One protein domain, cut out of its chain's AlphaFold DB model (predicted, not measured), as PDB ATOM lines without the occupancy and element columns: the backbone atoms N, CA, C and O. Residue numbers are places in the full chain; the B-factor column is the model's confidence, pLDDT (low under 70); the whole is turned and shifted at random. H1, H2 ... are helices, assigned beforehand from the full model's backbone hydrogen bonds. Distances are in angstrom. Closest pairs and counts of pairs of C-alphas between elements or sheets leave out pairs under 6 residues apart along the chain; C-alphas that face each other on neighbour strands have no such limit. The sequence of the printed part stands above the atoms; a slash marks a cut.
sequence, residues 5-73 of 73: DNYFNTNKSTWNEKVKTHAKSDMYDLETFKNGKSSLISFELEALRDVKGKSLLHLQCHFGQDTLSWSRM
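Overview. This is residues 5 to 73 of the 73 residues of an uncharacterized protein of Algibacter pectinivorans (UniProt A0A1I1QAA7). A long helical arm, H1, leads into a loose, open head of three short helices, H2, H3 and H4, strung on loops; residues 5 to 14 of H1 stick out, and H4 comes near H2. The printed part has 69 residues, with four named helices in that order and no named strand: all helix. It is loose, with a radius of gyration of the C-alphas of 14.4 A, spanning 41 by 27 by 18 A.

Arrangement. H1, residues 5 to 22, is apart from H2, residues 30 to 34. H3, residues 42 to 48, touches no helix. H4, residues 65 to 71, is close to H2 but not clearly touching; their closest C-alphas, Phe 33 and Gln 65, are 7.6 A apart. Every O i to N i+4 pair is within hydrogen-bond range in H2, H3 and H4; in H1, 12 of 14.

Along the chain. H1 runs 25.1 A from C-alpha 5 at (-5.187, 32.985, -18.744). H2 measures 6.1 A, H3 10.3 A and H4 9.7 A, ending at C-alpha 71 at (20.767, 40.407, 1.344).

Size, cuts and confidence. The farthest C-alphas, Asn 6 and Asp 50, are 41.1 A apart. The printed part has no cut; the H3 to H4 link is long. No printed residue is under 70 in pLDDT.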
ATOM      1  N   ASP A   5      -4.540  33.060 -20.056       94.56
ATOM      2  CA  ASP A   5      -5.187  32.985 -18.744       94.56
ATOM      3  C   ASP A   5      -5.231  31.551 -18.218       94.56
ATOM      4  O   ASP A   5      -4.935  31.312 -17.050       94.56
ATOM      5  N   ASN A   6      -5.488  30.572 -19.093       95.12
ATOM      6  CA  ASN A   6      -5.442  29.162 -18.713       95.12
ATOM      7  C   ASN A   6      -4.047  28.738 -18.220       95.12
ATOM      8  O   ASN A   6      -3.929  28.078 -17.187       95.12
ATOM      9  N   TYR A   7      -2.978  29.152 -18.907       95.38
ATOM     10  CA  TYR A   7      -1.608  28.820 -18.507       95.38
ATOM     11  C   TYR A   7      -1.214  29.522 -17.207       95.38
ATOM     12  O   TYR A   7      -0.639  28.886 -16.326       95.38
ATOM     13  N   PHE A   8      -1.557  30.801 -17.042       94.94
ATOM     14  CA  PHE A   8      -1.259  31.534 -15.813       94.94
ATOM     15  C   PHE A   8      -2.038  30.996 -14.614       94.94
ATOM     16  O   PHE A   8      -1.448  30.809 -13.549       94.94
ATOM     17  N   ASN A   9      -3.320  30.672 -14.788       96.44
ATOM     18  CA  ASN A   9      -4.137  30.070 -13.737       96.44
ATOM     19  C   ASN A   9      -3.619  28.677 -13.364       96.44
ATOM     20  O   ASN A   9      -3.446  28.388 -12.179       96.44
ATOM     21  N   THR A  10      -3.283  27.852 -14.358       96.94
ATOM     22  CA  THR A  10      -2.701  26.520 -14.131       96.94
ATOM     23  C   THR A  10      -1.355  26.617 -13.415       96.94
ATOM     24  O   THR A  10      -1.133  25.921 -12.422       96.94
ATOM     25  N   ASN A  11      -0.467  27.516 -13.851       95.75
ATOM     26  CA  ASN A  11       0.835  27.725 -13.219       95.75
ATOM     27  C   ASN A  11       0.679  28.212 -11.772       95.75
ATOM     28  O   ASN A  11       1.290  27.652 -10.863       95.75
ATOM     29  N   LYS A  12      -0.190  29.203 -11.534       95.19
ATOM     30  CA  LYS A  12      -0.477  29.717 -10.190       95.19
ATOM     31  C   LYS A  12      -1.018  28.619  -9.274       95.19
ATOM     32  O   LYS A  12      -0.514  28.457  -8.168       95.19
ATOM     33  N   SER A  13      -1.999  27.842  -9.739       97.62
ATOM     34  CA  SER A  13      -2.557  26.722  -8.971       97.62
ATOM     35  C   SER A  13      -1.488  25.680  -8.650       97.62
ATOM     36  O   SER A  13      -1.371  25.248  -7.509       97.62
ATOM     37  N   THR A  14      -0.661  25.319  -9.632       96.12
ATOM     38  CA  THR A  14       0.427  24.349  -9.454       96.12
ATOM     39  C   THR A  14       1.420  24.807  -8.385       96.12
ATOM     40  O   THR A  14       1.786  24.024  -7.510       96.12
ATOM     41  N   TRP A  15       1.845  26.073  -8.418       95.75
ATOM     42  CA  TRP A  15       2.748  26.616  -7.402       95.75
ATOM     43  C   TRP A  15       2.098  26.687  -6.021       95.75
ATOM     44  O   TRP A  15       2.736  26.300  -5.045       95.75
ATOM     45  N   ASN A  16       0.827  27.088  -5.931       95.62
ATOM     46  CA  ASN A  16       0.087  27.093  -4.668       95.62
ATOM     47  C   ASN A  16       0.021  25.698  -4.028       95.62
ATOM     48  O   ASN A  16       0.188  25.576  -2.816       95.62
ATOM     49  N   GLU A  17      -0.185  24.645  -4.824       96.50
ATOM     50  CA  GLU A  17      -0.167  23.271  -4.313       96.50
ATOM     51  C   GLU A  17       1.241  22.839  -3.882       96.50
ATOM     52  O   GLU A  17       1.408  22.301  -2.787       96.50
ATOM     53  N   LYS A  18       2.276  23.149  -4.676       94.75
ATOM     54  CA  LYS A  18       3.674  22.837  -4.326       94.75
ATOM     55  C   LYS A  18       4.109  23.480  -3.011       94.75
ATOM     56  O   LYS A  18       4.765  22.818  -2.209       94.75
ATOM     57  N   VAL A  19       3.717  24.734  -2.757       95.00
ATOM     58  CA  VAL A  19       4.028  25.453  -1.506       95.00
ATOM     59  C   VAL A  19       3.603  24.644  -0.278       95.00
ATOM     60  O   VAL A  19       4.358  24.596   0.688       95.00
ATOM     61  N   LYS A  20       2.448  23.964  -0.313       94.44
ATOM     62  CA  LYS A  20       1.929  23.200   0.837       94.44
ATOM     63  C   LYS A  20       2.872  22.079   1.276       94.44
ATOM     64  O   LYS A  20       3.002  21.833   2.474       94.44
ATOM     65  N   THR A  21       3.514  21.415   0.316       94.25
ATOM     66  CA  THR A  21       4.489  20.347   0.573       94.25
ATOM     67  C   THR A  21       5.875  20.924   0.839       94.25
ATOM     68  O   THR A  21       6.522  20.544   1.808       94.25
ATOM     69  N   HIS A  22       6.317  21.882   0.022       94.06
ATOM     70  CA  HIS A  22       7.648  22.485   0.118       94.06
ATOM     71  C   HIS A  22       7.862  23.224   1.444       94.06
ATOM     72  O   HIS A  22       8.930  23.131   2.030       94.06
ATOM     73  N   ALA A  23       6.843  23.909   1.969       93.75
ATOM     74  CA  ALA A  23       6.959  24.615   3.245       93.75
ATOM     75  C   ALA A  23       7.145  23.675   4.450       93.75
ATOM     76  O   ALA A  23       7.517  24.131   5.528       93.75
ATOM     77  N   LYS A  24       6.862  22.379   4.279       93.25
ATOM     78  CA  LYS A  24       6.998  21.346   5.313       93.25
ATOM     79  C   LYS A  24       8.190  20.421   5.073       93.25
ATOM     80  O   LYS A  24       8.380  19.503   5.861       93.25
ATOM     81  N   SER A  25       8.927  20.589   3.975       92.19
ATOM     82  CA  SER A  25      10.009  19.675   3.625       92.19
ATOM     83  C   SER A  25      11.333  20.100   4.250       92.19
ATOM     84  O   SER A  25      11.667  21.286   4.316       92.19
ATOM     85  N   ASP A  26      12.135  19.101   4.608       92.69
ATOM     86  CA  ASP A  26      13.494  19.295   5.124       92.69
ATOM     87  C   ASP A  26      14.415  19.980   4.106       92.69
ATOM     88  O   ASP A  26      15.420  20.577   4.470       92.69
ATOM     89  N   MET A  27      14.064  19.926   2.817       89.00
ATOM     90  CA  MET A  27      14.813  20.588   1.751       89.00
ATOM     91  C   MET A  27      14.852  22.110   1.925       89.00
ATOM     92  O   MET A  27      15.892  22.715   1.684       89.00
ATOM     93  N   TYR A  28      13.732  22.730   2.312       92.81
ATOM     94  CA  TYR A  28      13.665  24.185   2.479       92.81
ATOM     95  C   TYR A  28      13.975  24.629   3.906       92.81
ATOM     96  O   TYR A  28      14.365  25.783   4.087       92.81
ATOM     97  N   ASP A  29      13.814  23.737   4.896       94.75
ATOM     98  CA  ASP A  29      14.251  23.937   6.288       94.75
ATOM     99  C   ASP A  29      13.930  25.358   6.798       94.75
ATOM    100  O   ASP A  29      14.793  26.125   7.241       94.75
ATOM    101  N   LEU A  30      12.659  25.755   6.625       95.12
ATOM    102  CA  LEU A  30      12.226  27.145   6.793       95.12
ATOM    103  C   LEU A  30      12.498  27.671   8.204       95.12
ATOM    104  O   LEU A  30      12.814  28.848   8.364       95.12
ATOM    105  N   GLU A  31      12.383  26.817   9.217       95.50
ATOM    106  CA  GLU A  31      12.629  27.202  10.605       95.50
ATOM    107  C   GLU A  31      14.102  27.542  10.837       95.50
ATOM    108  O   GLU A  31      14.416  28.617  11.351       95.50
ATOM    109  N   THR A  32      15.033  26.709  10.368       96.06
ATOM    110  CA  THR A  32      16.463  27.011  10.509       96.06
ATOM    111  C   THR A  32      16.866  28.222   9.663       96.06
ATOM    112  O   THR A  32      17.662  29.052  10.106       96.06
ATOM    113  N   PHE A  33      16.277  28.389   8.474       96.31
ATOM    114  CA  PHE A  33      16.485  29.581   7.649       96.31
ATOM    115  C   PHE A  33      16.023  30.878   8.341       96.31
ATOM    116  O   PHE A  33      16.734  31.894   8.319       96.31
ATOM    117  N   LYS A  34      14.846  30.857   8.985       95.06
ATOM    118  CA  LYS A  34      14.346  31.978   9.801       95.06
ATOM    119  C   LYS A  34      15.288  32.287  10.966       95.06
ATOM    120  O   LYS A  34      15.481  33.458  11.274       95.06
ATOM    121  N   ASN A  35      15.934  31.266  11.528       96.50
ATOM    122  CA  ASN A  35      16.946  31.397  12.580       96.50
ATOM    123  C   ASN A  35      18.330  31.853  12.077       96.50
ATOM    124  O   ASN A  35      19.288  31.871  12.846       96.50
ATOM    125  N   GLY A  36      18.454  32.246  10.806       95.56
ATOM    126  CA  GLY A  36      19.649  32.907  10.277       95.56
ATOM    127  C   GLY A  36      20.511  32.051   9.354       95.56
ATOM    128  O   GLY A  36      21.443  32.587   8.757       95.56
ATOM    129  N   LYS A  37      20.198  30.762   9.169       96.19
ATOM    130  CA  LYS A  37      20.918  29.914   8.205       96.19
ATOM    131  C   LYS A  37      20.782  30.476   6.788       96.19
ATOM    132  O   LYS A  37      19.697  30.881   6.378       96.19
ATOM    133  N   SER A  38      21.896  30.493   6.060       95.94
ATOM    134  CA  SER A  38      21.927  30.804   4.629       95.94
ATOM    135  C   SER A  38      21.471  29.592   3.818       95.94
ATOM    136  O   SER A  38      21.802  28.459   4.170       95.94
ATOM    137  N   SER A  39      20.727  29.828   2.740       95.31
ATOM    138  CA  SER A  39      20.374  28.795   1.757       95.31
ATOM    139  C   SER A  39      21.382  28.679   0.612       95.31
ATOM    140  O   SER A  39      21.332  27.698  -0.123       95.31
ATOM    141  N   LEU A  40      22.302  29.642   0.474       94.75
ATOM    142  CA  LEU A  40      23.329  29.625  -0.569       94.75
ATOM    143  C   LEU A  40      24.272  28.440  -0.367       94.75
ATOM    144  O   LEU A  40      24.749  28.208   0.749       94.75
ATOM    145  N   ILE A  41      24.577  27.731  -1.450       94.06
ATOM    146  CA  ILE A  41      25.594  26.685  -1.462       94.06
ATOM    147  C   ILE A  41      26.890  27.233  -2.075       94.06
ATOM    148  O   ILE A  41      26.993  28.399  -2.471       94.06
ATOM    149  N   SER A  42      27.944  26.413  -2.088       95.44
ATOM    150  CA  SER A  42      29.271  26.853  -2.541       95.44
ATOM    151  C   SER A  42      29.257  27.353  -3.985       95.44
ATOM    152  O   SER A  42      29.950  28.312  -4.307       95.44
ATOM    153  N   PHE A  43      28.424  26.755  -4.837       95.06
ATOM    154  CA  PHE A  43      28.340  27.120  -6.245       95.06
ATOM    155  C   PHE A  43      27.863  28.565  -6.462       95.06
ATOM    156  O   PHE A  43      28.497  29.297  -7.220       95.06
ATOM    157  N   GLU A  44      26.795  29.025  -5.795       93.69
ATOM    158  CA  GLU A  44      26.324  30.409  -5.966       93.69
ATOM    159  C   GLU A  44      27.313  31.412  -5.365       93.69
ATOM    160  O   GLU A  44      27.563  32.466  -5.961       93.69
ATOM    161  N   LEU A  45      27.910  31.071  -4.216       94.75
ATOM    162  CA  LEU A  45      28.933  31.894  -3.567       94.75
ATOM    163  C   LEU A  45      30.164  32.075  -4.461       94.75
ATOM    164  O   LEU A  45      30.698  33.178  -4.561       94.75
ATOM    165  N   GLU A  46      30.599  31.027  -5.153       95.69
ATOM    166  CA  GLU A  46      31.739  31.088  -6.070       95.69
ATOM    167  C   GLU A  46      31.415  31.827  -7.373       95.69
ATOM    168  O   GLU A  46      32.278  32.538  -7.904       95.69
ATOM    169  N   ALA A  47      30.185  31.683  -7.874       94.56
ATOM    170  CA  ALA A  47      29.741  32.297  -9.120       94.56
ATOM    171  C   ALA A  47      29.622  33.825  -9.017       94.56
ATOM    172  O   ALA A  47      30.063  34.534  -9.923       94.56
ATOM    173  N   LEU A  48      29.036  34.339  -7.928       93.44
ATOM    174  CA  LEU A  48      28.799  35.778  -7.754       93.44
ATOM    175  C   LEU A  48      29.819  36.463  -6.834       93.44
ATOM    176  O   LEU A  48      30.094  37.649  -7.022       93.44
ATOM    177  N   ARG A  49      30.424  35.723  -5.895       91.00
ATOM    178  CA  ARG A  49      31.391  36.226  -4.903       91.00
ATOM    179  C   ARG A  49      30.816  37.388  -4.084       91.00
ATOM    180  O   ARG A  49      29.724  37.275  -3.538       91.00
ATOM    181  N   ASP A  50      31.563  38.484  -3.954       92.31
ATOM    182  CA  ASP A  50      31.137  39.661  -3.202       92.31
ATOM    183  C   ASP A  50      30.159  40.521  -4.016       92.31
ATOM    184  O   ASP A  50      30.502  41.127  -5.041       92.31
ATOM    185  N   VAL A  51      28.928  40.595  -3.517       93.19
ATOM    186  CA  VAL A  51      27.837  41.381  -4.095       93.19
ATOM    187  C   VAL A  51      27.536  42.661  -3.307       93.19
ATOM    188  O   VAL A  51      26.580  43.367  -3.631       93.19
ATOM    189  N   LYS A  52      28.350  43.009  -2.303       93.94
ATOM    190  CA  LYS A  52      28.122  44.177  -1.447       93.94
ATOM    191  C   LYS A  52      28.044  45.473  -2.255       93.94
ATOM    192  O   LYS A  52      28.892  45.771  -3.098       93.94
ATOM    193  N   GLY A  53      27.001  46.259  -1.986       94.94
ATOM    194  CA  GLY A  53      26.746  47.538  -2.658       94.94
ATOM    195  C   GLY A  53      26.265  47.421  -4.110       94.94
ATOM    196  O   GLY A  53      26.164  48.441  -4.790       94.94
ATOM    197  N   LYS A  54      25.973  46.211  -4.601       94.75
ATOM    198  CA  LYS A  54      25.414  45.983  -5.941       94.75
ATOM    199  C   LYS A  54      23.892  45.844  -5.886       94.75
ATOM    200  O   LYS A  54      23.321  45.476  -4.863       94.75
ATOM    201  N   SER A  55      23.247  46.071  -7.027       95.12
ATOM    202  CA  SER A  55      21.836  45.734  -7.240       95.12
ATOM    203  C   SER A  55      21.729  44.369  -7.918       95.12
ATOM    204  O   SER A  55      22.348  44.160  -8.962       95.12
ATOM    205  N   LEU A  56      20.935  43.455  -7.353       93.19
ATOM    206  CA  LEU A  56      20.749  42.095  -7.870       93.19
ATOM    207  C   LEU A  56      19.293  41.860  -8.294       93.19
ATOM    208  O   LEU A  56      18.368  42.096  -7.519       93.19
ATOM    209  N   LEU A  57      19.097  41.349  -9.512       94.44
ATOM    210  CA  LEU A  57      17.814  40.827  -9.980       94.44
ATOM    211  C   LEU A  57      17.836  39.300  -9.890       94.44
ATOM    212  O   LEU A  57      18.467  38.643 -10.713       94.44
ATOM    213  N   HIS A  58      17.128  38.741  -8.909       92.94
ATOM    214  CA  HIS A  58      16.992  37.294  -8.749       92.94
ATOM    215  C   HIS A  58      15.571  36.842  -9.124       92.94
ATOM    216  O   HIS A  58      14.599  37.200  -8.459       92.94
ATOM    217  N   LEU A  59      15.438  36.092 -10.221       92.88
ATOM    218  CA  LEU A  59      14.146  35.707 -10.796       92.88
ATOM    219  C   LEU A  59      13.675  34.341 -10.276       92.88
ATOM    220  O   LEU A  59      14.444  33.392 -10.237       92.88
ATOM    221  N   GLN A  60      12.383  34.235  -9.941       81.50
ATOM    222  CA  GLN A  60      11.696  32.972  -9.617       81.50
ATOM    223  C   GLN A  60      12.315  32.132  -8.470       81.50
ATOM    224  O   GLN A  60      12.220  30.910  -8.478       81.50
ATOM    225  N   CYS A  61      12.848  32.766  -7.420       86.81
ATOM    226  CA  CYS A  61      13.475  32.110  -6.251       86.81
ATOM    227  C   CYS A  61      12.487  31.386  -5.292       86.81
ATOM    228  O   CYS A  61      12.806  31.096  -4.142       86.81
ATOM    229  N   HIS A  62      11.260  31.092  -5.731       92.00
ATOM    230  CA  HIS A  62      10.224  30.419  -4.933       92.00
ATOM    231  C   HIS A  62       9.935  31.115  -3.585       92.00
ATOM    232  O   HIS A  62       9.212  32.109  -3.572       92.00
ATOM    233  N   PHE A  63      10.522  30.659  -2.469       93.69
ATOM    234  CA  PHE A  63      10.407  31.299  -1.148       93.69
ATOM    235  C   PHE A  63      11.330  32.510  -0.946       93.69
ATOM    236  O   PHE A  63      11.231  33.193   0.071       93.69
ATOM    237  N   GLY A  64      12.229  32.787  -1.893       94.38
ATOM    238  CA  GLY A  64      13.145  33.923  -1.819       94.38
ATOM    239  C   GLY A  64      14.328  33.716  -0.872       94.38
ATOM    240  O   GLY A  64      15.017  34.687  -0.571       94.38
ATOM    241  N   GLN A  65      14.570  32.490  -0.389       95.75
ATOM    242  CA  GLN A  65      15.607  32.214   0.613       95.75
ATOM    243  C   GLN A  65      17.003  32.604   0.128       95.75
ATOM    244  O   GLN A  65      17.740  33.224   0.889       95.75
ATOM    245  N   ASP A  66      17.345  32.354  -1.137       95.12
ATOM    246  CA  ASP A  66      18.668  32.721  -1.659       95.12
ATOM    247  C   ASP A  66      18.795  34.235  -1.812       95.12
ATOM    248  O   ASP A  66      19.810  34.809  -1.436       95.12
ATOM    249  N   THR A  67      17.744  34.913  -2.291       95.31
ATOM    250  CA  THR A  67      17.714  36.384  -2.366       95.31
ATOM    251  C   THR A  67      17.915  37.003  -0.987       95.31
ATOM    252  O   THR A  67      18.702  37.931  -0.817       95.31
ATOM    253  N   LEU A  68      17.206  36.479   0.012       95.88
ATOM    254  CA  LEU A  68      17.313  36.942   1.388       95.88
ATOM    255  C   LEU A  68      18.677  36.592   1.995       95.88
ATOM    256  O   LEU A  68      19.232  37.408   2.722       95.88
ATOM    257  N   SER A  69      19.247  35.432   1.668       95.88
ATOM    258  CA  SER A  69      20.606  35.060   2.072       95.88
ATOM    259  C   SER A  69      21.638  36.031   1.502       95.88
ATOM    260  O   SER A  69      22.441  36.559   2.265       95.88
ATOM    261  N   TRP A  70      21.551  36.363   0.209       95.62
ATOM    262  CA  TRP A  70      22.390  37.390  -0.415       95.62
ATOM    263  C   TRP A  70      22.233  38.758   0.252       95.62
ATOM    264  O   TRP A  70      23.215  39.465   0.426       95.62
ATOM    265  N   SER A  71      21.017  39.125   0.668       93.62
ATOM    266  CA  SER A  71      20.767  40.407   1.344       93.62
ATOM    267  C   SER A  71      21.339  40.505   2.766       93.62
ATOM    268  O   SER A  71      21.438  41.608   3.298       93.62
ATOM    269  N   ARG A  72      21.673  39.368   3.397       92.62
ATOM    270  CA  ARG A  72      22.249  39.297   4.753       92.62
ATOM    271  C   ARG A  72      23.783  39.372   4.761       92.62
ATOM    272  O   ARG A  72      24.351  39.445   5.850       92.62
ATOM    273  N   MET A  73      24.428  39.299   3.593       86.19
ATOM    274  CA  MET A  73      25.886  39.396   3.425       86.19
ATOM    275  C   MET A  73      26.348  40.855   3.361       86.19
ATOM    276  O   MET A  73      27.431  41.148   3.917       86.19
TER     277      MET A  73